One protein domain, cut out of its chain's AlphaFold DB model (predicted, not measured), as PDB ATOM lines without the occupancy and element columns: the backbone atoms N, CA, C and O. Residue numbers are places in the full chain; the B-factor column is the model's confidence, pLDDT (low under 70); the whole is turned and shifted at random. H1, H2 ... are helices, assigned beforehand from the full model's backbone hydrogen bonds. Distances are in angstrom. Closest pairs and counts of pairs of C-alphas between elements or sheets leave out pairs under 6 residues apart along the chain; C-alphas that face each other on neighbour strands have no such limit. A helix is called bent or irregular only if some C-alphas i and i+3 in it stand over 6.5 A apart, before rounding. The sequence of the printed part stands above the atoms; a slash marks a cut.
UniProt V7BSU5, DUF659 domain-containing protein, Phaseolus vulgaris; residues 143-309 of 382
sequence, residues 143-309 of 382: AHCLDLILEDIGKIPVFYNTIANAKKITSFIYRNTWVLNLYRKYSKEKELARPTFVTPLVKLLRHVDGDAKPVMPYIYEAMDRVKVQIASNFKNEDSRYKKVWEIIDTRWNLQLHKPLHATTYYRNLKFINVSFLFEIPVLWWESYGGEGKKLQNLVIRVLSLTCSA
ATOM      1  N   ALA A 143     -14.486 -50.118  -4.800       79.56
ATOM      2  CA  ALA A 143     -13.722 -49.426  -5.837       79.56
ATOM      3  C   ALA A 143     -14.550 -48.310  -6.474       79.56
ATOM      4  O   ALA A 143     -14.117 -47.163  -6.517       79.56
ATOM      5  N   HIS A 144     -15.800 -48.615  -6.825       78.94
ATOM      6  CA  HIS A 144     -16.724 -47.624  -7.361       78.94
ATOM      7  C   HIS A 144     -16.983 -46.477  -6.369       78.94
ATOM      8  O   HIS A 144     -16.996 -45.309  -6.749       78.94
ATOM      9  N   CYS A 145     -17.134 -46.776  -5.074       83.12
ATOM     10  CA  CYS A 145     -17.248 -45.743  -4.043       83.12
ATOM     11  C   CYS A 145     -16.005 -44.839  -3.975       83.12
ATOM     12  O   CYS A 145     -16.135 -43.623  -3.827       83.12
ATOM     13  N   LEU A 146     -14.803 -45.416  -4.073       82.31
ATOM     14  CA  LEU A 146     -13.542 -44.670  -4.078       82.31
ATOM     15  C   LEU A 146     -13.387 -43.812  -5.340       82.31
ATOM     16  O   LEU A 146     -12.926 -42.674  -5.237       82.31
ATOM     17  N   ASP A 147     -13.827 -44.307  -6.495       82.00
ATOM     18  CA  ASP A 147     -13.871 -43.536  -7.739       82.00
ATOM     19  C   ASP A 147     -14.801 -42.327  -7.615       82.00
ATOM     20  O   ASP A 147     -14.401 -41.212  -7.951       82.00
ATOM     21  N   LEU A 148     -15.999 -42.505  -7.047       83.19
ATOM     22  CA  LEU A 148     -16.930 -41.399  -6.793       83.19
ATOM     23  C   LEU A 148     -16.351 -40.361  -5.820       83.19
ATOM     24  O   LEU A 148     -16.543 -39.161  -6.016       83.19
ATOM     25  N   ILE A 149     -15.617 -40.798  -4.789       86.06
ATOM     26  CA  ILE A 149     -14.893 -39.888  -3.885       86.06
ATOM     27  C   ILE A 149     -13.868 -39.063  -4.672       86.06
ATOM     28  O   ILE A 149     -13.814 -37.842  -4.520       86.06
ATOM     29  N   LEU A 150     -13.059 -39.707  -5.518       82.12
ATOM     30  CA  LEU A 150     -12.064 -39.022  -6.348       82.12
ATOM     31  C   LEU A 150     -12.717 -38.050  -7.340       82.12
ATOM     32  O   LEU A 150     -12.209 -36.943  -7.538       82.12
ATOM     33  N   GLU A 151     -13.848 -38.432  -7.931       82.81
ATOM     34  CA  GLU A 151     -14.614 -37.592  -8.849       82.81
ATOM     35  C   GLU A 151     -15.149 -36.334  -8.151       82.81
ATOM     36  O   GLU A 151     -14.973 -35.223  -8.656       82.81
ATOM     37  N   ASP A 152     -15.745 -36.485  -6.968       85.94
ATOM     38  CA  ASP A 152     -16.280 -35.364  -6.193       85.94
ATOM     39  C   ASP A 152     -15.184 -34.426  -5.681       85.94
ATOM     40  O   ASP A 152     -15.353 -33.206  -5.718       85.94
ATOM     41  N   ILE A 153     -14.025 -34.964  -5.283       83.00
ATOM     42  CA  ILE A 153     -12.840 -34.144  -4.992       83.00
ATOM     43  C   ILE A 153     -12.453 -33.340  -6.238       83.00
ATOM     44  O   ILE A 153     -12.195 -32.140  -6.143       83.00
ATOM     45  N   GLY A 154     -12.463 -33.961  -7.420       76.62
ATOM     46  CA  GLY A 154     -12.171 -33.288  -8.686       76.62
ATOM     47  C   GLY A 154     -13.142 -32.156  -9.048       76.62
ATOM     48  O   GLY A 154     -12.763 -31.250  -9.793       76.62
ATOM     49  N   LYS A 155     -14.366 -32.168  -8.502       82.88
ATOM     50  CA  LYS A 155     -15.388 -31.121  -8.692       82.88
ATOM     51  C   LYS A 155     -15.209 -29.911  -7.772       82.88
ATOM     52  O   LYS A 155     -15.895 -28.908  -7.961       82.88
ATOM     53  N   ILE A 156     -14.304 -29.954  -6.789       83.06
ATOM     54  CA  ILE A 156     -14.027 -28.790  -5.936       83.06
ATOM     55  C   ILE A 156     -13.540 -27.628  -6.826       83.06
ATOM     56  O   ILE A 156     -12.593 -27.824  -7.590       83.06
ATOM     57  N   PRO A 157     -14.107 -26.405  -6.710       81.38
ATOM     58  CA  PRO A 157     -13.786 -25.290  -7.610       81.38
ATOM     59  C   PRO A 157     -12.289 -24.975  -7.726       81.38
ATOM     60  O   PRO A 157     -11.795 -24.683  -8.813       81.38
ATOM     61  N   VAL A 158     -11.557 -25.103  -6.615       77.12
ATOM     62  CA  VAL A 158     -10.100 -24.893  -6.544       77.12
ATOM     63  C   VAL A 158      -9.329 -25.880  -7.432       77.12
ATOM     64  O   VAL A 158      -8.275 -25.535  -7.957       77.12
ATOM     65  N   PHE A 159      -9.842 -27.096  -7.629       73.69
ATOM     66  CA  PHE A 159      -9.191 -28.141  -8.425       73.69
ATOM     67  C   PHE A 159      -9.740 -28.240  -9.845       73.69
ATOM     68  O   PHE A 159      -8.994 -28.605 -10.753       73.69
ATOM     69  N   TYR A 160     -11.009 -27.887 -10.055       73.06
ATOM     70  CA  TYR A 160     -11.721 -28.073 -11.318       73.06
ATOM     71  C   TYR A 160     -10.962 -27.494 -12.523       73.06
ATOM     72  O   TYR A 160     -10.651 -28.219 -13.472       73.06
ATOM     73  N   ASN A 161     -10.582 -26.213 -12.459       73.38
ATOM     74  CA  ASN A 161      -9.879 -25.535 -13.554       73.38
ATOM     75  C   ASN A 161      -8.488 -26.134 -13.808       73.38
ATOM     76  O   ASN A 161      -8.088 -26.336 -14.957       73.38
ATOM     77  N   THR A 162      -7.761 -26.470 -12.742       70.75
ATOM     78  CA  THR A 162      -6.435 -27.092 -12.829       70.75
ATOM     79  C   THR A 162      -6.512 -28.480 -13.459       70.75
ATOM     80  O   THR A 162      -5.718 -28.787 -14.345       70.75
ATOM     81  N   ILE A 163      -7.491 -29.300 -13.068       68.81
ATOM     82  CA  ILE A 163      -7.721 -30.630 -13.644       68.81
ATOM     83  C   ILE A 163      -8.132 -30.510 -15.113       68.81
ATOM     84  O   ILE A 163      -7.615 -31.251 -15.948       68.81
ATOM     85  N   ALA A 164      -9.020 -29.574 -15.456       69.50
ATOM     86  CA  ALA A 164      -9.450 -29.352 -16.834       69.50
ATOM     87  C   ALA A 164      -8.272 -28.964 -17.745       69.50
ATOM     88  O   ALA A 164      -8.103 -29.538 -18.823       69.50
ATOM     89  N   ASN A 165      -7.410 -28.049 -17.293       69.69
ATOM     90  CA  ASN A 165      -6.212 -27.656 -18.034       69.69
ATOM     91  C   ASN A 165      -5.182 -28.792 -18.109       69.69
ATOM     92  O   ASN A 165      -4.643 -29.057 -19.184       69.69
ATOM     93  N   ALA A 166      -4.965 -29.523 -17.012       68.75
ATOM     94  CA  ALA A 166      -4.089 -30.691 -17.000       68.75
ATOM     95  C   ALA A 166      -4.563 -31.761 -17.995       68.75
ATOM     96  O   ALA A 166      -3.743 -32.281 -18.745       68.75
ATOM     97  N   LYS A 167      -5.877 -32.031 -18.078       68.50
ATOM     98  CA  LYS A 167      -6.466 -32.957 -19.061       68.50
ATOM     99  C   LYS A 167      -6.197 -32.532 -20.503       68.50
ATOM    100  O   LYS A 167      -5.932 -33.397 -21.335       68.50
ATOM    101  N   LYS A 168      -6.250 -31.232 -20.818       73.12
ATOM    102  CA  LYS A 168      -5.916 -30.723 -22.163       73.12
ATOM    103  C   LYS A 168      -4.451 -31.008 -22.506       73.12
ATOM    104  O   LYS A 168      -4.170 -31.549 -23.573       73.12
ATOM    105  N   ILE A 169      -3.542 -30.710 -21.577       71.56
ATOM    106  CA  ILE A 169      -2.096 -30.913 -21.751       71.56
ATOM    107  C   ILE A 169      -1.762 -32.404 -21.873       71.56
ATOM    108  O   ILE A 169      -1.074 -32.803 -22.811       71.56
ATOM    109  N   THR A 170      -2.268 -33.248 -20.970       68.81
ATOM    110  CA  THR A 170      -2.025 -34.696 -21.034       68.81
ATOM    111  C   THR A 170      -2.623 -35.290 -22.304       68.81
ATOM    112  O   THR A 170      -1.942 -36.041 -22.993       68.81
ATOM    113  N   SER A 171      -3.840 -34.900 -22.690       72.00
ATOM    114  CA  SER A 171      -4.443 -35.364 -23.945       72.00
ATOM    115  C   SER A 171      -3.590 -34.992 -25.155       72.00
ATOM    116  O   SER A 171      -3.387 -35.832 -26.023       72.00
ATOM    117  N   PHE A 172      -3.050 -33.771 -25.212       73.06
ATOM    118  CA  PHE A 172      -2.153 -33.359 -26.293       73.06
ATOM    119  C   PHE A 172      -0.883 -34.218 -26.347       73.06
ATOM    120  O   PHE A 172      -0.522 -34.711 -27.413       73.06
ATOM    121  N   ILE A 173      -0.232 -34.448 -25.206       69.00
ATOM    122  CA  ILE A 173       1.018 -35.218 -25.143       69.00
ATOM    123  C   ILE A 173       0.787 -36.679 -25.534       69.00
ATOM    124  O   ILE A 173       1.523 -37.213 -26.356       69.00
ATOM    125  N   TYR A 174      -0.246 -37.322 -24.984       65.94
ATOM    126  CA  TYR A 174      -0.501 -38.746 -25.218       65.94
ATOM    127  C   TYR A 174      -1.138 -39.044 -26.584       65.94
ATOM    128  O   TYR A 174      -0.995 -40.162 -27.070       65.94
ATOM    129  N   ARG A 175      -1.803 -38.074 -27.231       74.75
ATOM    130  CA  ARG A 175      -2.332 -38.235 -28.601       74.75
ATOM    131  C   ARG A 175      -1.272 -38.058 -29.689       74.75
ATOM    132  O   ARG A 175      -1.504 -38.476 -30.816       74.75
ATOM    133  N   ASN A 176      -0.130 -37.452 -29.370       77.62
ATOM    134  CA  ASN A 176       0.939 -37.197 -30.328       77.62
ATOM    135  C   ASN A 176       2.155 -38.074 -30.014       77.62
ATOM    136  O   ASN A 176       2.963 -37.735 -29.150       77.62
ATOM    137  N   THR A 177       2.324 -39.179 -30.744       81.56
ATOM    138  CA  THR A 177       3.391 -40.176 -30.518       81.56
ATOM    139  C   THR A 177       4.790 -39.557 -30.449       81.56
ATOM    140  O   THR A 177       5.589 -39.918 -29.585       81.56
ATOM    141  N   TRP A 178       5.080 -38.578 -31.310       82.25
ATOM    142  CA  TRP A 178       6.357 -37.860 -31.294       82.25
ATOM    143  C   TRP A 178       6.558 -37.048 -30.005       82.25
ATOM    144  O   TRP A 178       7.608 -37.149 -29.372       82.25
ATOM    145  N   VAL A 179       5.531 -36.313 -29.562       77.12
ATOM    146  CA  VAL A 179       5.557 -35.524 -28.316       77.12
ATOM    147  C   VAL A 179       5.667 -36.438 -27.093       77.12
ATOM    148  O   VAL A 179       6.422 -36.135 -26.172       77.12
ATOM    149  N   LEU A 180       4.977 -37.582 -27.090       73.19
ATOM    150  CA  LEU A 180       5.073 -38.591 -26.032       73.19
ATOM    151  C   LEU A 180       6.488 -39.177 -25.926       73.19
ATOM    152  O   LEU A 180       7.030 -39.282 -24.825       73.19
ATOM    153  N   ASN A 181       7.098 -39.538 -27.057       74.94
ATOM    154  CA  ASN A 181       8.458 -40.078 -27.092       74.94
ATOM    155  C   ASN A 181       9.490 -39.031 -26.657       74.94
ATOM    156  O   ASN A 181      10.387 -39.340 -25.868       74.94
ATOM    157  N   LEU A 182       9.323 -37.781 -27.099       77.44
ATOM    158  CA  LEU A 182      10.142 -36.653 -26.663       77.44
ATOM    159  C   LEU A 182      10.019 -36.451 -25.148       77.44
ATOM    160  O   LEU A 182      11.022 -36.405 -24.437       77.44
ATOM    161  N   TYR A 183       8.791 -36.423 -24.629       73.00
ATOM    162  CA  TYR A 183       8.530 -36.305 -23.201       73.00
ATOM    163  C   TYR A 183       9.178 -37.444 -22.403       73.00
ATOM    164  O   TYR A 183       9.880 -37.176 -21.430       73.00
ATOM    165  N   ARG A 184       9.010 -38.710 -22.808       75.44
ATOM    166  CA  ARG A 184       9.615 -39.875 -22.131       75.44
ATOM    167  C   ARG A 184      11.141 -39.799 -22.100       75.44
ATOM    168  O   ARG A 184      11.735 -40.054 -21.053       75.44
ATOM    169  N   LYS A 185      11.764 -39.367 -23.201       75.25
ATOM    170  CA  LYS A 185      13.218 -39.191 -23.304       75.25
ATOM    171  C   LYS A 185      13.751 -38.171 -22.293       75.25
ATOM    172  O   LYS A 185      14.697 -38.467 -21.570       75.25
ATOM    173  N   TYR A 186      13.133 -36.992 -22.200       75.25
ATOM    174  CA  TYR A 186      13.600 -35.926 -21.300       75.25
ATOM    175  C   TYR A 186      13.147 -36.099 -19.845       75.25
ATOM    176  O   TYR A 186      13.830 -35.660 -18.922       75.25
ATOM    177  N   SER A 187      12.020 -36.772 -19.615       69.38
ATOM    178  CA  SER A 187      11.494 -37.034 -18.272       69.38
ATOM    179  C   SER A 187      12.135 -38.243 -17.581       69.38
ATOM    180  O   SER A 187      11.856 -38.463 -16.400       69.38
ATOM    181  N   LYS A 188      13.007 -38.997 -18.272       76.56
ATOM    182  CA  LYS A 188      13.533 -40.304 -17.833       76.56
ATOM    183  C   LYS A 188      12.394 -41.292 -17.548       76.56
ATOM    184  O   LYS A 188      12.321 -41.857 -16.461       76.56
ATOM    185  N   GLU A 189      11.472 -41.403 -18.503       72.62
ATOM    186  CA  GLU A 189      10.289 -42.278 -18.451       72.62
ATOM    187  C   GLU A 189       9.319 -41.999 -17.291       72.62
ATOM    188  O   GLU A 189       8.499 -42.842 -16.928       72.62
ATOM    189  N   LYS A 190       9.365 -40.803 -16.695       60.72
ATOM    190  CA  LYS A 190       8.402 -40.426 -15.653       60.72
ATOM    191  C   LYS A 190       7.038 -40.141 -16.271       60.72
ATOM    192  O   LYS A 190       6.945 -39.519 -17.321       60.72
ATOM    193  N   GLU A 191       5.974 -40.531 -15.575       60.25
ATOM    194  CA  GLU A 191       4.611 -40.145 -15.944       60.25
ATOM    195  C   GLU A 191       4.275 -38.708 -15.516       60.25
ATOM    196  O   GLU A 191       4.752 -38.213 -14.489       60.25
ATOM    197  N   LEU A 192       3.406 -38.061 -16.302       57.19
ATOM    198  CA  LEU A 192       3.010 -36.656 -16.142       57.19
ATOM    199  C   LEU A 192       2.125 -36.411 -14.916       57.19
ATOM    200  O   LEU A 192       2.216 -35.367 -14.273       57.19
ATOM    201  N   ALA A 193       1.253 -37.366 -14.593       53.56
ATOM    202  CA  ALA A 193       0.301 -37.238 -13.503       53.56
ATOM    203  C   ALA A 193       0.892 -37.813 -12.211       53.56
ATOM    204  O   ALA A 193       1.030 -39.023 -12.055       53.56
ATOM    205  N   ARG A 194       1.194 -36.944 -11.242       52.97
ATOM    206  CA  ARG A 194       1.415 -37.345  -9.846       52.97
ATOM    207  C   ARG A 194       0.307 -36.738  -8.998       52.97
ATOM    208  O   ARG A 194       0.394 -35.556  -8.672       52.97
ATOM    209  N   PRO A 195      -0.738 -37.499  -8.646       56.38
ATOM    210  CA  PRO A 195      -1.802 -36.995  -7.791       56.38
ATOM    211  C   PRO A 195      -1.261 -36.824  -6.362       56.38
ATOM    212  O   PRO A 195      -1.372 -37.730  -5.552       56.38
ATOM    213  N   THR A 196      -0.591 -35.715  -6.038       65.50
ATOM    214  CA  THR A 196       0.237 -35.611  -4.818       65.50
ATOM    215  C   THR A 196      -0.564 -35.848  -3.539       65.50
ATOM    216  O   THR A 196      -0.229 -36.750  -2.776       65.50
ATOM    217  N   PHE A 197      -1.666 -35.121  -3.333       70.75
ATOM    218  CA  PHE A 197      -2.447 -35.253  -2.101       70.75
ATOM    219  C   PHE A 197      -3.453 -36.418  -2.117       70.75
ATOM    220  O   PHE A 197      -3.696 -36.998  -1.064       70.75
ATOM    221  N   VAL A 198      -3.984 -36.809  -3.289       74.75
ATOM    222  CA  VAL A 198      -4.925 -37.947  -3.437       74.75
ATOM    223  C   VAL A 198      -4.233 -39.296  -3.661       74.75
ATOM    224  O   VAL A 198      -4.901 -40.323  -3.742       74.75
ATOM    225  N   THR A 199      -2.895 -39.336  -3.714       74.75
ATOM    226  CA  THR A 199      -2.108 -40.584  -3.796       74.75
ATOM    227  C   THR A 199      -2.570 -41.657  -2.799       74.75
ATOM    228  O   THR A 199      -2.645 -42.817  -3.206       74.75
ATOM    229  N   PRO A 200      -2.901 -41.341  -1.530       80.06
ATOM    230  CA  PRO A 200      -3.373 -42.348  -0.582       80.06
ATOM    231  C   PRO A 200      -4.676 -43.024  -1.037       80.06
ATOM    232  O   PRO A 200      -4.767 -44.249  -0.980       80.06
ATOM    233  N   LEU A 201      -5.637 -42.258  -1.572       77.19
ATOM    234  CA  LEU A 201      -6.890 -42.788  -2.125       77.19
ATOM    235  C   LEU A 201      -6.638 -43.669  -3.351       77.19
ATOM    236  O   LEU A 201      -7.176 -44.765  -3.432       77.19
ATOM    237  N   VAL A 202      -5.766 -43.236  -4.267       74.81
ATOM    238  CA  VAL A 202      -5.408 -44.021  -5.464       74.81
ATOM    239  C   VAL A 202      -4.704 -45.325  -5.083       74.81
ATOM    240  O   VAL A 202      -4.935 -46.367  -5.693       74.81
ATOM    241  N   LYS A 203      -3.847 -45.298  -4.054       75.44
ATOM    242  CA  LYS A 203      -3.241 -46.515  -3.508       75.44
ATOM    243  C   LYS A 203      -4.310 -47.432  -2.930       75.44
ATOM    244  O   LYS A 203      -4.282 -48.612  -3.253       75.44
ATOM    245  N   LEU A 204      -5.232 -46.920  -2.116       80.38
ATOM    246  CA  LEU A 204      -6.313 -47.723  -1.547       80.38
ATOM    247  C   LEU A 204      -7.195 -48.343  -2.639       80.38
ATOM    248  O   LEU A 204      -7.432 -49.544  -2.594       80.38
ATOM    249  N   LEU A 205      -7.580 -47.564  -3.652       76.69
ATOM    250  CA  LEU A 205      -8.319 -48.046  -4.822       76.69
ATOM    251  C   LEU A 205      -7.598 -49.220  -5.491       76.69
ATOM    252  O   LEU A 205      -8.173 -50.292  -5.621       76.69
ATOM    253  N   ARG A 206      -6.297 -49.082  -5.778       73.31
ATOM    254  CA  ARG A 206      -5.488 -50.173  -6.349       73.31
ATOM    255  C   ARG A 206      -5.417 -51.422  -5.471       73.31
ATOM    256  O   ARG A 206      -5.259 -52.514  -6.002       73.31
ATOM    257  N   HIS A 207      -5.475 -51.275  -4.146       73.31
ATOM    258  CA  HIS A 207      -5.540 -52.433  -3.254       73.31
ATOM    259  C   HIS A 207      -6.919 -53.089  -3.332       73.31
ATOM    260  O   HIS A 207      -6.982 -54.303  -3.448       73.31
ATOM    261  N   VAL A 208      -7.998 -52.297  -3.293       74.44
ATOM    262  CA  VAL A 208      -9.391 -52.770  -3.393       74.44
ATOM    263  C   VAL A 208      -9.667 -53.458  -4.735       74.44
ATOM    264  O   VAL A 208     -10.391 -54.447  -4.763       74.44
ATOM    265  N   ASP A 209      -9.060 -52.973  -5.819       69.00
ATOM    266  CA  ASP A 209      -9.108 -53.579  -7.155       69.00
ATOM    267  C   ASP A 209      -8.237 -54.836  -7.290       69.00
ATOM    268  O   ASP A 209      -8.390 -55.605  -8.237       69.00
ATOM    269  N   GLY A 210      -7.281 -55.039  -6.382       62.34
ATOM    270  CA  GLY A 210      -6.364 -56.166  -6.433       62.34
ATOM    271  C   GLY A 210      -6.962 -57.422  -5.805       62.34
ATOM    272  O   GLY A 210      -7.120 -57.493  -4.592       62.34
ATOM    273  N   ASP A 211      -7.153 -58.478  -6.599       54.78
ATOM    274  CA  ASP A 211      -7.653 -59.782  -6.119       54.78
ATOM    275  C   ASP A 211      -6.644 -60.565  -5.240       54.78
ATOM    276  O   ASP A 211      -6.935 -61.660  -4.762       54.78
ATOM    277  N   ALA A 212      -5.434 -60.038  -5.015       51.38
ATOM    278  CA  ALA A 212      -4.340 -60.768  -4.366       51.38
ATOM    279  C   ALA A 212      -4.447 -60.861  -2.831       51.38
ATOM    280  O   ALA A 212      -3.920 -61.804  -2.238       51.38
ATOM    281  N   LYS A 213      -5.082 -59.885  -2.163       60.72
ATOM    282  CA  LYS A 213      -5.303 -59.895  -0.706       60.72
ATOM    283  C   LYS A 213      -6.722 -59.402  -0.409       60.72
ATOM    284  O   LYS A 213      -7.095 -58.350  -0.921       60.72
ATOM    285  N   PRO A 214      -7.506 -60.084   0.444       62.81
ATOM    286  CA  PRO A 214      -8.844 -59.617   0.775       62.81
ATOM    287  C   PRO A 214      -8.766 -58.278   1.517       62.81
ATOM    288  O   PRO A 214      -8.170 -58.184   2.591       62.81
ATOM    289  N   VAL A 215      -9.360 -57.233   0.933       68.94
ATOM    290  CA  VAL A 215      -9.331 -55.858   1.476       68.94
ATOM    291  C   VAL A 215     -10.484 -55.582   2.441       68.94
ATOM    292  O   VAL A 215     -10.389 -54.699   3.293       68.94
ATOM    293  N   MET A 216     -11.537 -56.399   2.383       73.69
ATOM    294  CA  MET A 216     -12.702 -56.348   3.274       73.69
ATOM    295  C   MET A 216     -12.347 -56.210   4.776       73.69
ATOM    296  O   MET A 216     -13.002 -55.425   5.458       73.69
ATOM    297  N   PRO A 217     -11.316 -56.891   5.326       70.62
ATOM    298  CA  PRO A 217     -10.922 -56.782   6.740       70.62
ATOM    299  C   PRO A 217     -10.180 -55.501   7.124       70.62
ATOM    300  O   PRO A 217     -10.000 -55.233   8.311       70.62
ATOM    301  N   TYR A 218      -9.681 -54.755   6.139       74.31
ATOM    302  CA  TYR A 218      -8.748 -53.646   6.347       74.31
ATOM    303  C   TYR A 218      -9.298 -52.305   5.880       74.31
ATOM    304  O   TYR A 218      -8.679 -51.280   6.141       74.31
ATOM    305  N   ILE A 219     -10.438 -52.295   5.187       79.12
ATOM    306  CA  ILE A 219     -10.939 -51.105   4.500       79.12
ATOM    307  C   ILE A 219     -11.205 -49.920   5.442       79.12
ATOM    308  O   ILE A 219     -10.926 -48.788   5.058       79.12
ATOM    309  N   TYR A 220     -11.650 -50.167   6.681       81.00
ATOM    310  CA  TYR A 220     -11.817 -49.127   7.711       81.00
ATOM    311  C   TYR A 220     -10.472 -48.505   8.100       81.00
ATOM    312  O   TYR A 220     -10.254 -47.314   7.906       81.00
ATOM    313  N   GLU A 221      -9.528 -49.333   8.551       80.19
ATOM    314  CA  GLU A 221      -8.187 -48.888   8.952       80.19
ATOM    315  C   GLU A 221      -7.443 -48.195   7.799       80.19
ATOM    316  O   GLU A 221      -6.708 -47.224   7.984       80.19
ATOM    317  N   ALA A 222      -7.614 -48.710   6.582       84.12
ATOM    318  CA  ALA A 222      -7.020 -48.134   5.392       84.12
ATOM    319  C   ALA A 222      -7.623 -46.762   5.071       84.12
ATOM    320  O   ALA A 222      -6.870 -45.853   4.727       84.12
ATOM    321  N   MET A 223      -8.939 -46.590   5.230       87.50
ATOM    322  CA  MET A 223      -9.596 -45.294   5.063       87.50
ATOM    323  C   MET A 223      -9.123 -44.278   6.112       87.50
ATOM    324  O   MET A 223      -8.787 -43.147   5.758       87.50
ATOM    325  N   ASP A 224      -8.984 -44.684   7.374       85.62
ATOM    326  CA  ASP A 224      -8.451 -43.812   8.429       85.62
ATOM    327  C   ASP A 224      -7.020 -43.362   8.113       85.62
ATOM    328  O   ASP A 224      -6.697 -42.170   8.157       85.62
ATOM    329  N   ARG A 225      -6.159 -44.298   7.689       85.81
ATOM    330  CA  ARG A 225      -4.797 -43.979   7.238       85.81
ATOM    331  C   ARG A 225      -4.783 -43.033   6.044       85.81
ATOM    332  O   ARG A 225      -3.943 -42.135   5.993       85.81
ATOM    333  N   VAL A 226      -5.704 -43.211   5.099       87.06
ATOM    334  CA  VAL A 226      -5.871 -42.307   3.958       87.06
ATOM    335  C   VAL A 226      -6.197 -40.893   4.435       87.06
ATOM    336  O   VAL A 226      -5.530 -39.954   4.000       87.06
ATOM    337  N   LYS A 227      -7.152 -40.728   5.358       90.38
ATOM    338  CA  LYS A 227      -7.517 -39.413   5.909       90.38
ATOM    339  C   LYS A 227      -6.330 -38.738   6.599       90.38
ATOM    340  O   LYS A 227      -6.034 -37.584   6.282       90.38
ATOM    341  N   VAL A 228      -5.603 -39.466   7.451       88.38
ATOM    342  CA  VAL A 228      -4.391 -38.969   8.132       88.38
ATOM    343  C   VAL A 228      -3.315 -38.548   7.128       88.38
ATOM    344  O   VAL A 228      -2.723 -37.475   7.255       88.38
ATOM    345  N   GLN A 229      -3.076 -39.353   6.092       85.19
ATOM    346  CA  GLN A 229      -2.065 -39.038   5.085       85.19
ATOM    347  C   GLN A 229      -2.468 -37.838   4.215       85.19
ATOM    348  O   GLN A 229      -1.610 -37.029   3.866       85.19
ATOM    349  N   ILE A 230      -3.760 -37.677   3.906       84.38
ATOM    350  CA  ILE A 230      -4.283 -36.479   3.237       84.38
ATOM    351  C   ILE A 230      -4.036 -35.238   4.101       84.38
ATOM    352  O   ILE A 230      -3.493 -34.261   3.591       84.38
ATOM    353  N   ALA A 231      -4.367 -35.275   5.395       87.00
ATOM    354  CA  ALA A 231      -4.129 -34.146   6.297       87.00
ATOM    355  C   ALA A 231      -2.638 -33.770   6.356       87.00
ATOM    356  O   ALA A 231      -2.282 -32.605   6.172       87.00
ATOM    357  N   SER A 232      -1.760 -34.769   6.480       87.75
ATOM    358  CA  SER A 232      -0.305 -34.580   6.459       87.75
ATOM    359  C   SER A 232       0.194 -33.946   5.151       87.75
ATOM    360  O   SER A 232       0.993 -33.008   5.180       87.75
ATOM    361  N   ASN A 233      -0.343 -34.359   3.996       82.88
ATOM    362  CA  ASN A 233      -0.017 -33.757   2.694       82.88
ATOM    363  C   ASN A 233      -0.407 -32.269   2.610       82.88
ATOM    364  O   ASN A 233       0.225 -31.506   1.878       82.88
ATOM    365  N   PHE A 234      -1.412 -31.846   3.379       81.81
ATOM    366  CA  PHE A 234      -1.809 -30.447   3.547       81.81
ATOM    367  C   PHE A 234      -1.149 -29.773   4.760       81.81
ATOM    368  O   PHE A 234      -1.636 -28.747   5.229       81.81
ATOM    369  N   LYS A 235      -0.034 -30.320   5.270       85.06
ATOM    370  CA  LYS A 235       0.697 -29.811   6.445       85.06
ATOM    371  C   LYS A 235      -0.184 -29.675   7.696       85.06
ATOM    372  O   LYS A 235       0.078 -28.830   8.545       85.06
ATOM    373  N   ASN A 236      -1.223 -30.503   7.798       87.25
ATOM    374  CA  ASN A 236      -2.235 -30.469   8.854       87.25
ATOM    375  C   ASN A 236      -2.996 -29.133   8.960       87.25
ATOM    376  O   ASN A 236      -3.555 -28.819  10.006       87.25
ATOM    377  N   GLU A 237      -3.084 -28.371   7.867       85.56
ATOM    378  CA  GLU A 237      -3.888 -27.150   7.799       85.56
ATOM    379  C   GLU A 237      -5.372 -27.493   7.565       85.56
ATOM    380  O   GLU A 237      -5.776 -27.798   6.439       85.56
ATOM    381  N   ASP A 238      -6.181 -27.463   8.635       86.12
ATOM    382  CA  ASP A 238      -7.591 -27.909   8.655       86.12
ATOM    383  C   ASP A 238      -8.430 -27.311   7.515       86.12
ATOM    384  O   ASP A 238      -9.114 -28.029   6.785       86.12
ATOM    385  N   SER A 239      -8.280 -26.008   7.267       84.62
ATOM    386  CA  SER A 239      -9.001 -25.281   6.212       84.62
ATOM    387  C   SER A 239      -8.830 -25.879   4.806       84.62
ATOM    388  O   SER A 239      -9.696 -25.678   3.951       84.62
ATOM    389  N   ARG A 240      -7.743 -26.621   4.549       77.81
ATOM    390  CA  ARG A 240      -7.409 -27.157   3.219       77.81
ATOM    391  C   ARG A 240      -7.894 -28.579   2.983       77.81
ATOM    392  O   ARG A 240      -8.265 -28.899   1.855       77.81
ATOM    393  N   TYR A 241      -7.889 -29.432   4.008       86.44
ATOM    394  CA  TYR A 241      -8.273 -30.840   3.858       86.44
ATOM    395  C   TYR A 241      -9.674 -31.158   4.378       86.44
ATOM    396  O   TYR A 241     -10.240 -32.172   3.972       86.44
ATOM    397  N   LYS A 242     -10.270 -30.299   5.211       89.75
ATOM    398  CA  LYS A 242     -11.588 -30.542   5.809       89.75
ATOM    399  C   LYS A 242     -12.680 -30.790   4.775       89.75
ATOM    400  O   LYS A 242     -13.392 -31.781   4.866       89.75
ATOM    401  N   LYS A 243     -12.723 -29.981   3.713       88.44
ATOM    402  CA  LYS A 243     -13.675 -30.175   2.606       88.44
ATOM    403  C   LYS A 243     -13.477 -31.513   1.877       88.44
ATOM    404  O   LYS A 243     -14.434 -32.107   1.395       88.44
ATOM    405  N   VAL A 244     -12.238 -32.004   1.802       86.69
ATOM    406  CA  VAL A 244     -11.927 -33.328   1.237       86.69
ATOM    407  C   VAL A 244     -12.396 -34.437   2.183       86.69
ATOM    408  O   VAL A 244     -12.989 -35.410   1.727       86.69
ATOM    409  N   TRP A 245     -12.180 -34.288   3.492       92.56
ATOM    410  CA  TRP A 245     -12.684 -35.225   4.500       92.56
ATOM    411  C   TRP A 245     -14.210 -35.286   4.527       92.56
ATOM    412  O   TRP A 245     -14.748 -36.382   4.577       92.56
ATOM    413  N   GLU A 246     -14.906 -34.155   4.410       92.50
ATOM    414  CA  GLU A 246     -16.372 -34.107   4.334       92.50
ATOM    415  C   GLU A 246     -16.912 -34.911   3.142       92.50
ATOM    416  O   GLU A 246     -17.878 -35.660   3.291       92.50
ATOM    417  N   ILE A 247     -16.268 -34.819   1.971       88.88
ATOM    418  CA  ILE A 247     -16.621 -35.629   0.793       88.88
ATOM    419  C   ILE A 247     -16.395 -37.118   1.076       88.88
ATOM    420  O   ILE A 247     -17.282 -37.933   0.809       88.88
ATOM    421  N   ILE A 248     -15.229 -37.467   1.633       88.69
ATOM    422  CA  ILE A 248     -14.889 -38.849   1.997       88.69
ATOM    423  C   ILE A 248     -15.933 -39.404   2.969       88.69
ATOM    424  O   ILE A 248     -16.507 -40.454   2.698       88.69
ATOM    425  N   ASP A 249     -16.221 -38.688   4.053       90.88
ATOM    426  CA  ASP A 249     -17.135 -39.123   5.108       90.88
ATOM    427  C   ASP A 249     -18.571 -39.234   4.598       90.88
ATOM    428  O   ASP A 249     -19.262 -40.209   4.894       90.88
ATOM    429  N   THR A 250     -19.016 -38.288   3.769       89.88
ATOM    430  CA  THR A 250     -20.353 -38.331   3.163       89.88
ATOM    431  C   THR A 250     -20.518 -39.583   2.304       89.88
ATOM    432  O   THR A 250     -21.472 -40.344   2.477       89.88
ATOM    433  N   ARG A 251     -19.572 -39.847   1.395       87.06
ATOM    434  CA  ARG A 251     -19.624 -41.025   0.515       87.06
ATOM    435  C   ARG A 251     -19.439 -42.326   1.291       87.06
ATOM    436  O   ARG A 251     -20.176 -43.285   1.051       87.06
ATOM    437  N   TRP A 252     -18.520 -42.342   2.252       85.12
ATOM    438  CA  TRP A 252     -18.285 -43.473   3.141       85.12
ATOM    439  C   TRP A 252     -19.552 -43.854   3.902       85.12
ATOM    440  O   TRP A 252     -19.997 -44.995   3.804       85.12
ATOM    441  N   ASN A 253     -20.188 -42.903   4.585       84.00
ATOM    442  CA  ASN A 253     -21.367 -43.167   5.409       84.00
ATOM    443  C   ASN A 253     -22.575 -43.629   4.587       84.00
ATOM    444  O   ASN A 253     -23.320 -44.513   5.012       84.00
ATOM    445  N   LEU A 254     -22.755 -43.080   3.383       80.38
ATOM    446  CA  LEU A 254     -23.856 -43.474   2.505       80.38
ATOM    447  C   LEU A 254     -23.648 -44.875   1.905       80.38
ATOM    448  O   LEU A 254     -24.589 -45.680   1.850       80.38
ATOM    449  N   GLN A 255     -22.424 -45.186   1.468       77.94
ATOM    450  CA  GLN A 255     -22.156 -46.353   0.624       77.94
ATOM    451  C   GLN A 255     -21.364 -47.456   1.341       77.94
ATOM    452  O   GLN A 255     -21.811 -48.601   1.361       77.94
ATOM    453  N   LEU A 256     -20.236 -47.143   1.980       76.81
ATOM    454  CA  LEU A 256     -19.304 -48.149   2.511       76.81
ATOM    455  C   LEU A 256     -19.484 -48.482   3.994       76.81
ATOM    456  O   LEU A 256     -19.134 -49.587   4.410       76.81
ATOM    457  N   HIS A 257     -20.079 -47.599   4.790       79.50
ATOM    458  CA  HIS A 257     -20.332 -47.833   6.209       79.50
ATOM    459  C   HIS A 257     -21.504 -48.810   6.398       79.50
ATOM    460  O   HIS A 257     -22.653 -48.426   6.627       79.50
ATOM    461  N   LYS A 258     -21.222 -50.106   6.220       75.81
ATOM    462  CA  LYS A 258     -22.192 -51.206   6.322       75.81
ATOM    463  C   LYS A 258     -21.781 -52.203   7.410       75.81
ATOM    464  O   LYS A 258     -20.580 -52.427   7.591       75.81
ATOM    465  N   PRO A 259     -22.747 -52.874   8.072       74.00
ATOM    466  CA  PRO A 259     -22.461 -53.863   9.113       74.00
ATOM    467  C   PRO A 259     -21.494 -54.964   8.665       74.00
ATOM    468  O   PRO A 259     -20.644 -55.395   9.441       74.00
ATOM    469  N   LEU A 260     -21.560 -55.386   7.398       72.56
ATOM    470  CA  LEU A 260     -20.654 -56.400   6.857       72.56
ATOM    471  C   LEU A 260     -19.192 -55.921   6.824       72.56
ATOM    472  O   LEU A 260     -18.305 -56.658   7.234       72.56
ATOM    473  N   HIS A 261     -18.938 -54.675   6.418       71.56
ATOM    474  CA  HIS A 261     -17.589 -54.099   6.427       71.56
ATOM    475  C   HIS A 261     -17.105 -53.771   7.855       71.56
ATOM    476  O   HIS A 261     -15.913 -53.810   8.134       71.56
ATOM    477  N   ALA A 262     -18.010 -53.430   8.779       66.62
ATOM    478  CA  ALA A 262     -17.638 -53.171  10.173       66.62
ATOM    479  C   ALA A 262     -17.291 -54.475  10.917       66.62
ATOM    480  O   ALA A 262     -16.325 -54.544  11.672       66.62
ATOM    481  N   THR A 263     -18.060 -55.543  10.687       63.50
ATOM    482  CA  THR A 263     -17.840 -56.846  11.338       63.50
ATOM    483  C   THR A 263     -16.532 -57.508  10.911       63.50
ATOM    484  O   THR A 263     -15.905 -58.172  11.736       63.50
ATOM    485  N   THR A 264     -16.086 -57.309   9.668       59.84
ATOM    486  CA  THR A 264     -14.769 -57.773   9.196       59.84
ATOM    487  C   THR A 264     -13.633 -57.056   9.925       59.84
ATOM    488  O   THR A 264     -12.669 -57.705  10.325       59.84
ATOM    489  N   TYR A 265     -13.773 -55.746  10.153       59.62
ATOM    490  CA  TYR A 265     -12.817 -54.922  10.891       59.62
ATOM    491  C   TYR A 265     -12.700 -55.342  12.364       59.62
ATOM    492  O   TYR A 265     -11.608 -55.673  12.819       59.62
ATOM    493  N   TYR A 266     -13.816 -55.445  13.095       57.12
ATOM    494  CA  TYR A 266     -13.796 -55.828  14.518       57.12
ATOM    495  C   TYR A 266     -13.317 -57.265  14.777       57.12
ATOM    496  O   TYR A 266     -12.868 -57.582  15.875       57.12
ATOM    497  N   ARG A 267     -13.418 -58.156  13.781       53.09
ATOM    498  CA  ARG A 267     -12.958 -59.554  13.877       53.09
ATOM    499  C   ARG A 267     -11.542 -59.772  13.346       53.09
ATOM    500  O   ARG A 267     -11.054 -60.905  13.335       53.09
ATOM    501  N   ASN A 268     -10.882 -58.699  12.922       50.62
ATOM    502  CA  ASN A 268      -9.476 -58.697  12.573       50.62
ATOM    503  C   ASN A 268      -8.642 -58.669  13.870       50.62
ATOM    504  O   ASN A 268      -8.551 -57.648  14.550       50.62
ATOM    505  N   LEU A 269      -8.043 -59.809  14.233       48.16
ATOM    506  CA  LEU A 269      -7.310 -60.008  15.496       48.16
ATOM    507  C   LEU A 269      -6.070 -59.123  15.683       48.16
ATOM    508  O   LEU A 269      -5.503 -59.133  16.770       48.16
ATOM    509  N   LYS A 270      -5.677 -58.297  14.703       48.09
ATOM    510  CA  LYS A 270      -4.670 -57.247  14.944       48.09
ATOM    511  C   LYS A 270      -5.060 -56.302  16.091       48.09
ATOM    512  O   LYS A 270      -4.174 -55.719  16.704       48.09
ATOM    513  N   PHE A 271      -6.352 -56.189  16.408       44.59
ATOM    514  CA  PHE A 271      -6.857 -55.377  17.520       44.59
ATOM    515  C   PHE A 271      -6.961 -56.123  18.861       44.59
ATOM    516  O   PHE A 271      -7.109 -55.480  19.896       44.59
ATOM    517  N   ILE A 272      -6.814 -57.451  18.882       43.19
ATOM    518  CA  ILE A 272      -6.669 -58.237  20.117       43.19
ATOM    519  C   ILE A 272      -5.179 -58.540  20.269       43.19
ATOM    520  O   ILE A 272      -4.748 -59.648  20.009       43.19
ATOM    521  N   ASN A 273      -4.384 -57.511  20.568       37.28
ATOM    522  CA  ASN A 273      -3.013 -57.543  21.104       37.28
ATOM    523  C   ASN A 273      -2.122 -58.784  20.808       37.28
ATOM    524  O   ASN A 273      -1.459 -59.298  21.705       37.28
ATOM    525  N   VAL A 274      -2.072 -59.268  19.562       36.00
ATOM    526  CA  VAL A 274      -1.097 -60.277  19.120       36.00
ATOM    527  C   VAL A 274      -0.349 -59.708  17.924       36.00
ATOM    528  O   VAL A 274      -0.768 -59.791  16.768       36.00
ATOM    529  N   SER A 275       0.770 -59.064  18.232       39.09
ATOM    530  CA  SER A 275       1.721 -58.572  17.252       39.09
ATOM    531  C   SER A 275       2.336 -59.713  16.431       39.09
ATOM    532  O   SER A 275       2.734 -60.747  16.960       39.09
ATOM    533  N   PHE A 276       2.545 -59.414  15.149       36.47
ATOM    534  CA  PHE A 276       3.689 -59.833  14.328       36.47
ATOM    535  C   PHE A 276       3.714 -61.168  13.564       36.47
ATOM    536  O   PHE A 276       4.559 -61.271  12.681       36.47
ATOM    537  N   LEU A 277       2.825 -62.147  13.773       34.75
ATOM    538  CA  LEU A 277       3.038 -63.471  13.136       34.75
ATOM    539  C   LEU A 277       2.155 -63.842  11.935       34.75
ATOM    540  O   LEU A 277       2.499 -64.785  11.231       34.75
ATOM    541  N   PHE A 278       1.076 -63.116  11.622       39.09
ATOM    542  CA  PHE A 278       0.246 -63.448  10.452       39.09
ATOM    543  C   PHE A 278      -0.171 -62.198   9.670       39.09
ATOM    544  O   PHE A 278      -1.012 -61.415  10.106       39.09
ATOM    545  N   GLU A 279       0.395 -62.019   8.470       50.97
ATOM    546  CA  GLU A 279       0.012 -60.955   7.524       50.97
ATOM    547  C   GLU A 279      -1.420 -61.109   6.967       50.97
ATOM    548  O   GLU A 279      -1.930 -60.199   6.308       50.97
ATOM    549  N   ILE A 280      -2.086 -62.244   7.218       55.97
ATOM    550  CA  ILE A 280      -3.404 -62.580   6.672       55.97
ATOM    551  C   ILE A 280      -4.288 -63.179   7.790       55.97
ATOM    552  O   ILE A 280      -4.063 -64.317   8.201       55.97
ATOM    553  N   PRO A 281      -5.320 -62.455   8.266       59.59
ATOM    554  CA  PRO A 281      -6.254 -62.882   9.311       59.59
ATOM    555  C   PRO A 281      -6.933 -64.225   9.032       59.59
ATOM    556  O   PRO A 281      -7.218 -64.975   9.961       59.59
ATOM    557  N   VAL A 282      -7.146 -64.554   7.753       56.72
ATOM    558  CA  VAL A 282      -7.667 -65.856   7.314       56.72
ATOM    559  C   VAL A 282      -6.741 -66.999   7.739       56.72
ATOM    560  O   VAL A 282      -7.208 -67.947   8.363       56.72
ATOM    561  N   LEU A 283      -5.432 -66.874   7.488       51.84
ATOM    562  CA  LEU A 283      -4.440 -67.903   7.821       51.84
ATOM    563  C   LEU A 283      -4.309 -68.112   9.333       51.84
ATOM    564  O   LEU A 283      -4.139 -69.241   9.792       51.84
ATOM    565  N   TRP A 284      -4.428 -67.038  10.123       63.59
ATOM    566  CA  TRP A 284      -4.453 -67.158  11.582       63.59
ATOM    567  C   TRP A 284      -5.670 -67.963  12.037       63.59
ATOM    568  O   TRP A 284      -5.532 -68.909  12.809       63.59
ATOM    569  N   TRP A 285      -6.863 -67.631  11.529       62.91
ATOM    570  CA  TRP A 285      -8.067 -68.368  11.901       62.91
ATOM    571  C   TRP A 285      -7.996 -69.820  11.452       62.91
ATOM    572  O   TRP A 285      -8.400 -70.672  12.232       62.91
ATOM    573  N   GLU A 286      -7.461 -70.129  10.270       61.50
ATOM    574  CA  GLU A 286      -7.223 -71.512   9.829       61.50
ATOM    575  C   GLU A 286      -6.296 -72.272  10.781       61.50
ATOM    576  O   GLU A 286      -6.592 -73.416  11.130       61.50
ATOM    577  N   SER A 287      -5.238 -71.612  11.253       64.56
ATOM    578  CA  SER A 287      -4.202 -72.226  12.089       64.56
ATOM    579  C   SER A 287      -4.614 -72.387  13.559       64.56
ATOM    580  O   SER A 287      -4.272 -73.391  14.174       64.56
ATOM    581  N   TYR A 288      -5.363 -71.431  14.123       62.00
ATOM    582  CA  TYR A 288      -5.591 -71.342  15.577       62.00
ATOM    583  C   TYR A 288      -7.067 -71.325  16.004       62.00
ATOM    584  O   TYR A 288      -7.370 -71.478  17.181       62.00
ATOM    585  N   GLY A 289      -8.025 -71.207  15.080       60.72
ATOM    586  CA  GLY A 289      -9.462 -71.159  15.392       60.72
ATOM    587  C   GLY A 289     -10.124 -72.499  15.761       60.72
ATOM    588  O   GLY A 289     -11.347 -72.615  15.679       60.72
ATOM    589  N   GLY A 290      -9.352 -73.534  16.103       65.12
ATOM    590  CA  GLY A 290      -9.835 -74.916  16.236       65.12
ATOM    591  C   GLY A 290     -10.901 -75.131  17.316       65.12
ATOM    592  O   GLY A 290     -11.825 -75.917  17.106       65.12
ATOM    593  N   GLU A 291     -10.828 -74.383  18.419       69.25
ATOM    594  CA  GLU A 291     -11.737 -74.500  19.574       69.25
ATOM    595  C   GLU A 291     -13.186 -74.104  19.242       69.25
ATOM    596  O   GLU A 291     -14.139 -74.599  19.840       69.25
ATOM    597  N   GLY A 292     -13.373 -73.247  18.234       68.31
ATOM    598  CA  GLY A 292     -14.674 -72.726  17.826       68.31
ATOM    599  C   GLY A 292     -14.965 -72.985  16.357       68.31
ATOM    600  O   GLY A 292     -15.124 -72.031  15.599       68.31
ATOM    601  N   LYS A 293     -15.093 -74.246  15.924       69.06
ATOM    602  CA  LYS A 293     -15.216 -74.603  14.490       69.06
ATOM    603  C   LYS A 293     -16.311 -73.838  13.732       69.06
ATOM    604  O   LYS A 293     -16.135 -73.482  12.567       69.06
ATOM    605  N   LYS A 294     -17.453 -73.552  14.370       65.12
ATOM    606  CA  LYS A 294     -18.531 -72.740  13.769       65.12
ATOM    607  C   LYS A 294     -18.124 -71.271  13.595       65.12
ATOM    608  O   LYS A 294     -18.417 -70.691  12.551       65.12
ATOM    609  N   LEU A 295     -17.432 -70.698  14.581       62.25
ATOM    610  CA  LEU A 295     -16.940 -69.322  14.567       62.25
ATOM    611  C   LEU A 295     -15.760 -69.164  13.605       62.25
ATOM    612  O   LEU A 295     -15.821 -68.301  12.742       62.25
ATOM    613  N   GLN A 296     -14.759 -70.044  13.668       62.09
ATOM    614  CA  GLN A 296     -13.626 -70.105  12.738       62.09
ATOM    615  C   GLN A 296     -14.100 -70.111  11.287       62.09
ATOM    616  O   GLN A 296     -13.707 -69.264  10.489       62.09
ATOM    617  N   ASN A 297     -15.034 -71.010  10.972       60.56
ATOM    618  CA  ASN A 297     -15.634 -71.082   9.650       60.56
ATOM    619  C   ASN A 297     -16.359 -69.788   9.265       60.56
ATOM    620  O   ASN A 297     -16.316 -69.400   8.107       60.56
ATOM    621  N   LEU A 298     -17.057 -69.127  10.191       64.44
ATOM    622  CA  LEU A 298     -17.715 -67.848   9.920       64.44
ATOM    623  C   LEU A 298     -16.696 -66.724   9.682       64.44
ATOM    624  O   LEU A 298     -16.896 -65.919   8.780       64.44
ATOM    625  N   VAL A 299     -15.615 -66.671  10.460       62.78
ATOM    626  CA  VAL A 299     -14.632 -65.586  10.383       62.78
ATOM    627  C   VAL A 299     -13.747 -65.713   9.152       62.78
ATOM    628  O   VAL A 299     -13.644 -64.743   8.414       62.78
ATOM    629  N   ILE A 300     -13.219 -66.904   8.847       62.34
ATOM    630  CA  ILE A 300     -12.514 -67.165   7.578       62.34
ATOM    631  C   ILE A 300     -13.386 -66.747   6.391       62.34
ATOM    632  O   ILE A 300     -12.924 -66.045   5.502       62.34
ATOM    633  N   ARG A 301     -14.679 -67.103   6.413       65.12
ATOM    634  CA  ARG A 301     -15.622 -66.729   5.348       65.12
ATOM    635  C   ARG A 301     -15.745 -65.224   5.189       65.12
ATOM    636  O   ARG A 301     -15.585 -64.737   4.082       65.12
ATOM    637  N   VAL A 302     -16.037 -64.518   6.279       65.62
ATOM    638  CA  VAL A 302     -16.232 -63.062   6.280       65.62
ATOM    639  C   VAL A 302     -14.954 -62.338   5.844       65.62
ATOM    640  O   VAL A 302     -15.019 -61.369   5.095       65.62
ATOM    641  N   LEU A 303     -13.788 -62.838   6.259       63.31
ATOM    642  CA  LEU A 303     -12.491 -62.266   5.911       63.31
ATOM    643  C   LEU A 303     -12.071 -62.530   4.457       63.31
ATOM    644  O   LEU A 303     -11.298 -61.741   3.930       63.31
ATOM    645  N   SER A 304     -12.570 -63.592   3.816       64.31
ATOM    646  CA  SER A 304     -12.296 -63.918   2.405       64.31
ATOM    647  C   SER A 304     -13.277 -63.274   1.415       64.31
ATOM    648  O   SER A 304     -13.155 -63.488   0.209       64.31
ATOM    649  N   LEU A 305     -14.262 -62.505   1.896       67.94
ATOM    650  CA  LEU A 305     -15.195 -61.776   1.034       67.94
ATOM    651  C   LEU A 305     -14.472 -60.671   0.254       67.94
ATOM    652  O   LEU A 305     -13.539 -60.038   0.752       67.94
ATOM    653  N   THR A 306     -14.943 -60.412  -0.967       69.94
ATOM    654  CA  THR A 306     -14.517 -59.249  -1.757       69.94
ATOM    655  C   THR A 306     -15.488 -58.088  -1.550       69.94
ATOM    656  O   THR A 306     -16.690 -58.289  -1.363       69.94
ATOM    657  N   CYS A 307     -14.956 -56.866  -1.578       72.25
ATOM    658  CA  CYS A 307     -15.738 -55.630  -1.547       72.25
ATOM    659  C   CYS A 307     -15.785 -54.930  -2.907       72.25
ATOM    660  O   CYS A 307     -16.409 -53.882  -3.011       72.25
ATOM    661  N   SER A 308     -15.137 -55.471  -3.943       70.88
ATOM    662  CA  SER A 308     -14.963 -54.778  -5.219       70.88
ATOM    663  C   SER A 308     -15.518 -55.573  -6.382       70.88
ATOM    664  O   SER A 308     -15.090 -56.695  -6.570       70.88
ATOM    665  N   ALA A 309     -16.408 -54.995  -7.187       58.22
ATOM    666  CA  ALA A 309     -16.877 -55.587  -8.438       58.22
ATOM    667  C   ALA A 309     -15.918 -55.343  -9.628       58.22
ATOM    668  O   ALA A 309     -16.085 -55.950 -10.670       58.22
TER     669      ALA A 309
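This is residues 143 to 309 of the 382 residues of the protein "DUF659 domain-containing protein" of Phaseolus vulgaris (UniProt V7BSU5). In the middle is a bundle of four helices, H1, H4, H5 and H6, ordered in a ring and running up and down, each against the one before it in the chain. From one end an arm of H2 and H3 reaches away with a sharp corner; at the other end H7 stands crosswise to H5, and beyond it H8 folds back on itself as two arms. Residues 271 to 277 stick out as a free loop. The printed part has 167 residues with eight named helices, H1 to H8 along the chain, and no named strand: all helix. It is loose, with a radius of gyration of the C-alphas of 20.1 A, and elongated, spanning 64 by 37 by 28 A.

H1, residues 143 to 154, touches H2, residues 157 to 175, only just and only at the corner; the C-alphas of Gly 154 and Tyr 160 are closest, 5.9 A. H2 touches H3, residues 177 to 187, only at the corner, Ile 173 to Leu 180, 5.3 A between C-alphas. H1 touches H4, residues 199 to 208, opposite ways at a shallow tilt of 18 degrees. Their closest C-alphas, Ala 143 and Leu 205, are 5.7 A apart. H4 forms a hairpin with H5, residues 219 to 233, closest at the C-alphas of Pro 200 and Val 226, 5.2 A. H5 forms a hairpin with H6, residues 238 to 256; residues 227 to 231 of H5 alone touch it, closest at Ala 231 and Tyr 241, 5.8 A between C-alphas. H6 touches H1, Ile 248 to Ile 149, 6.0 A between C-alphas. H7, residues 259 to 266, touches residues 219 to 221 of H5 alone, about perpendicular at 76 degrees, closest at the C-alphas of Tyr 220 and Tyr 265, 6.7 A. H8, residues 281 to 303, was assigned as one helix by its hydrogen bonds but is bent: C-alphas 291 and 294 are 9.1 A apart. Its arms H8a, residues 281 to 291, and H8b, residues 294 to 303, touch and run opposite ways at 4 degrees, a shallow tilt, closest at the C-alphas of Val 282 and Ile 300, 5.0 A. H7 and H8b only just touch, with 3 pairs of C-alphas within 8 A, closest at Thr 264 and Leu 303, 6.0 A. Each O i to N i+4 pair is within hydrogen-bond range in H1, H3, H4, H5 and H8b, against 13 of 15 in H2 and in H6, 3 of 4 in H7 and 5 of 7 in H8a.

H1 begins at C-alpha 143, (-13.722, -49.426, -5.837). H2 is 27.2 A long, H6 24.2 A, with a kink of 25 degrees near residue 245, and H5 20.6 A. H8b ends at C-alpha 303, (-12.491, -62.266, 5.911).

The C-alphas of Trp 178 and Glu 291 are farthest apart, 65.2 A. The printed part has no cut. The links H3 to H4 and H7 to H8 are long. Mean pLDDT of the printed part is 71.5, and 69 residues are under 70, among them 262 to 306.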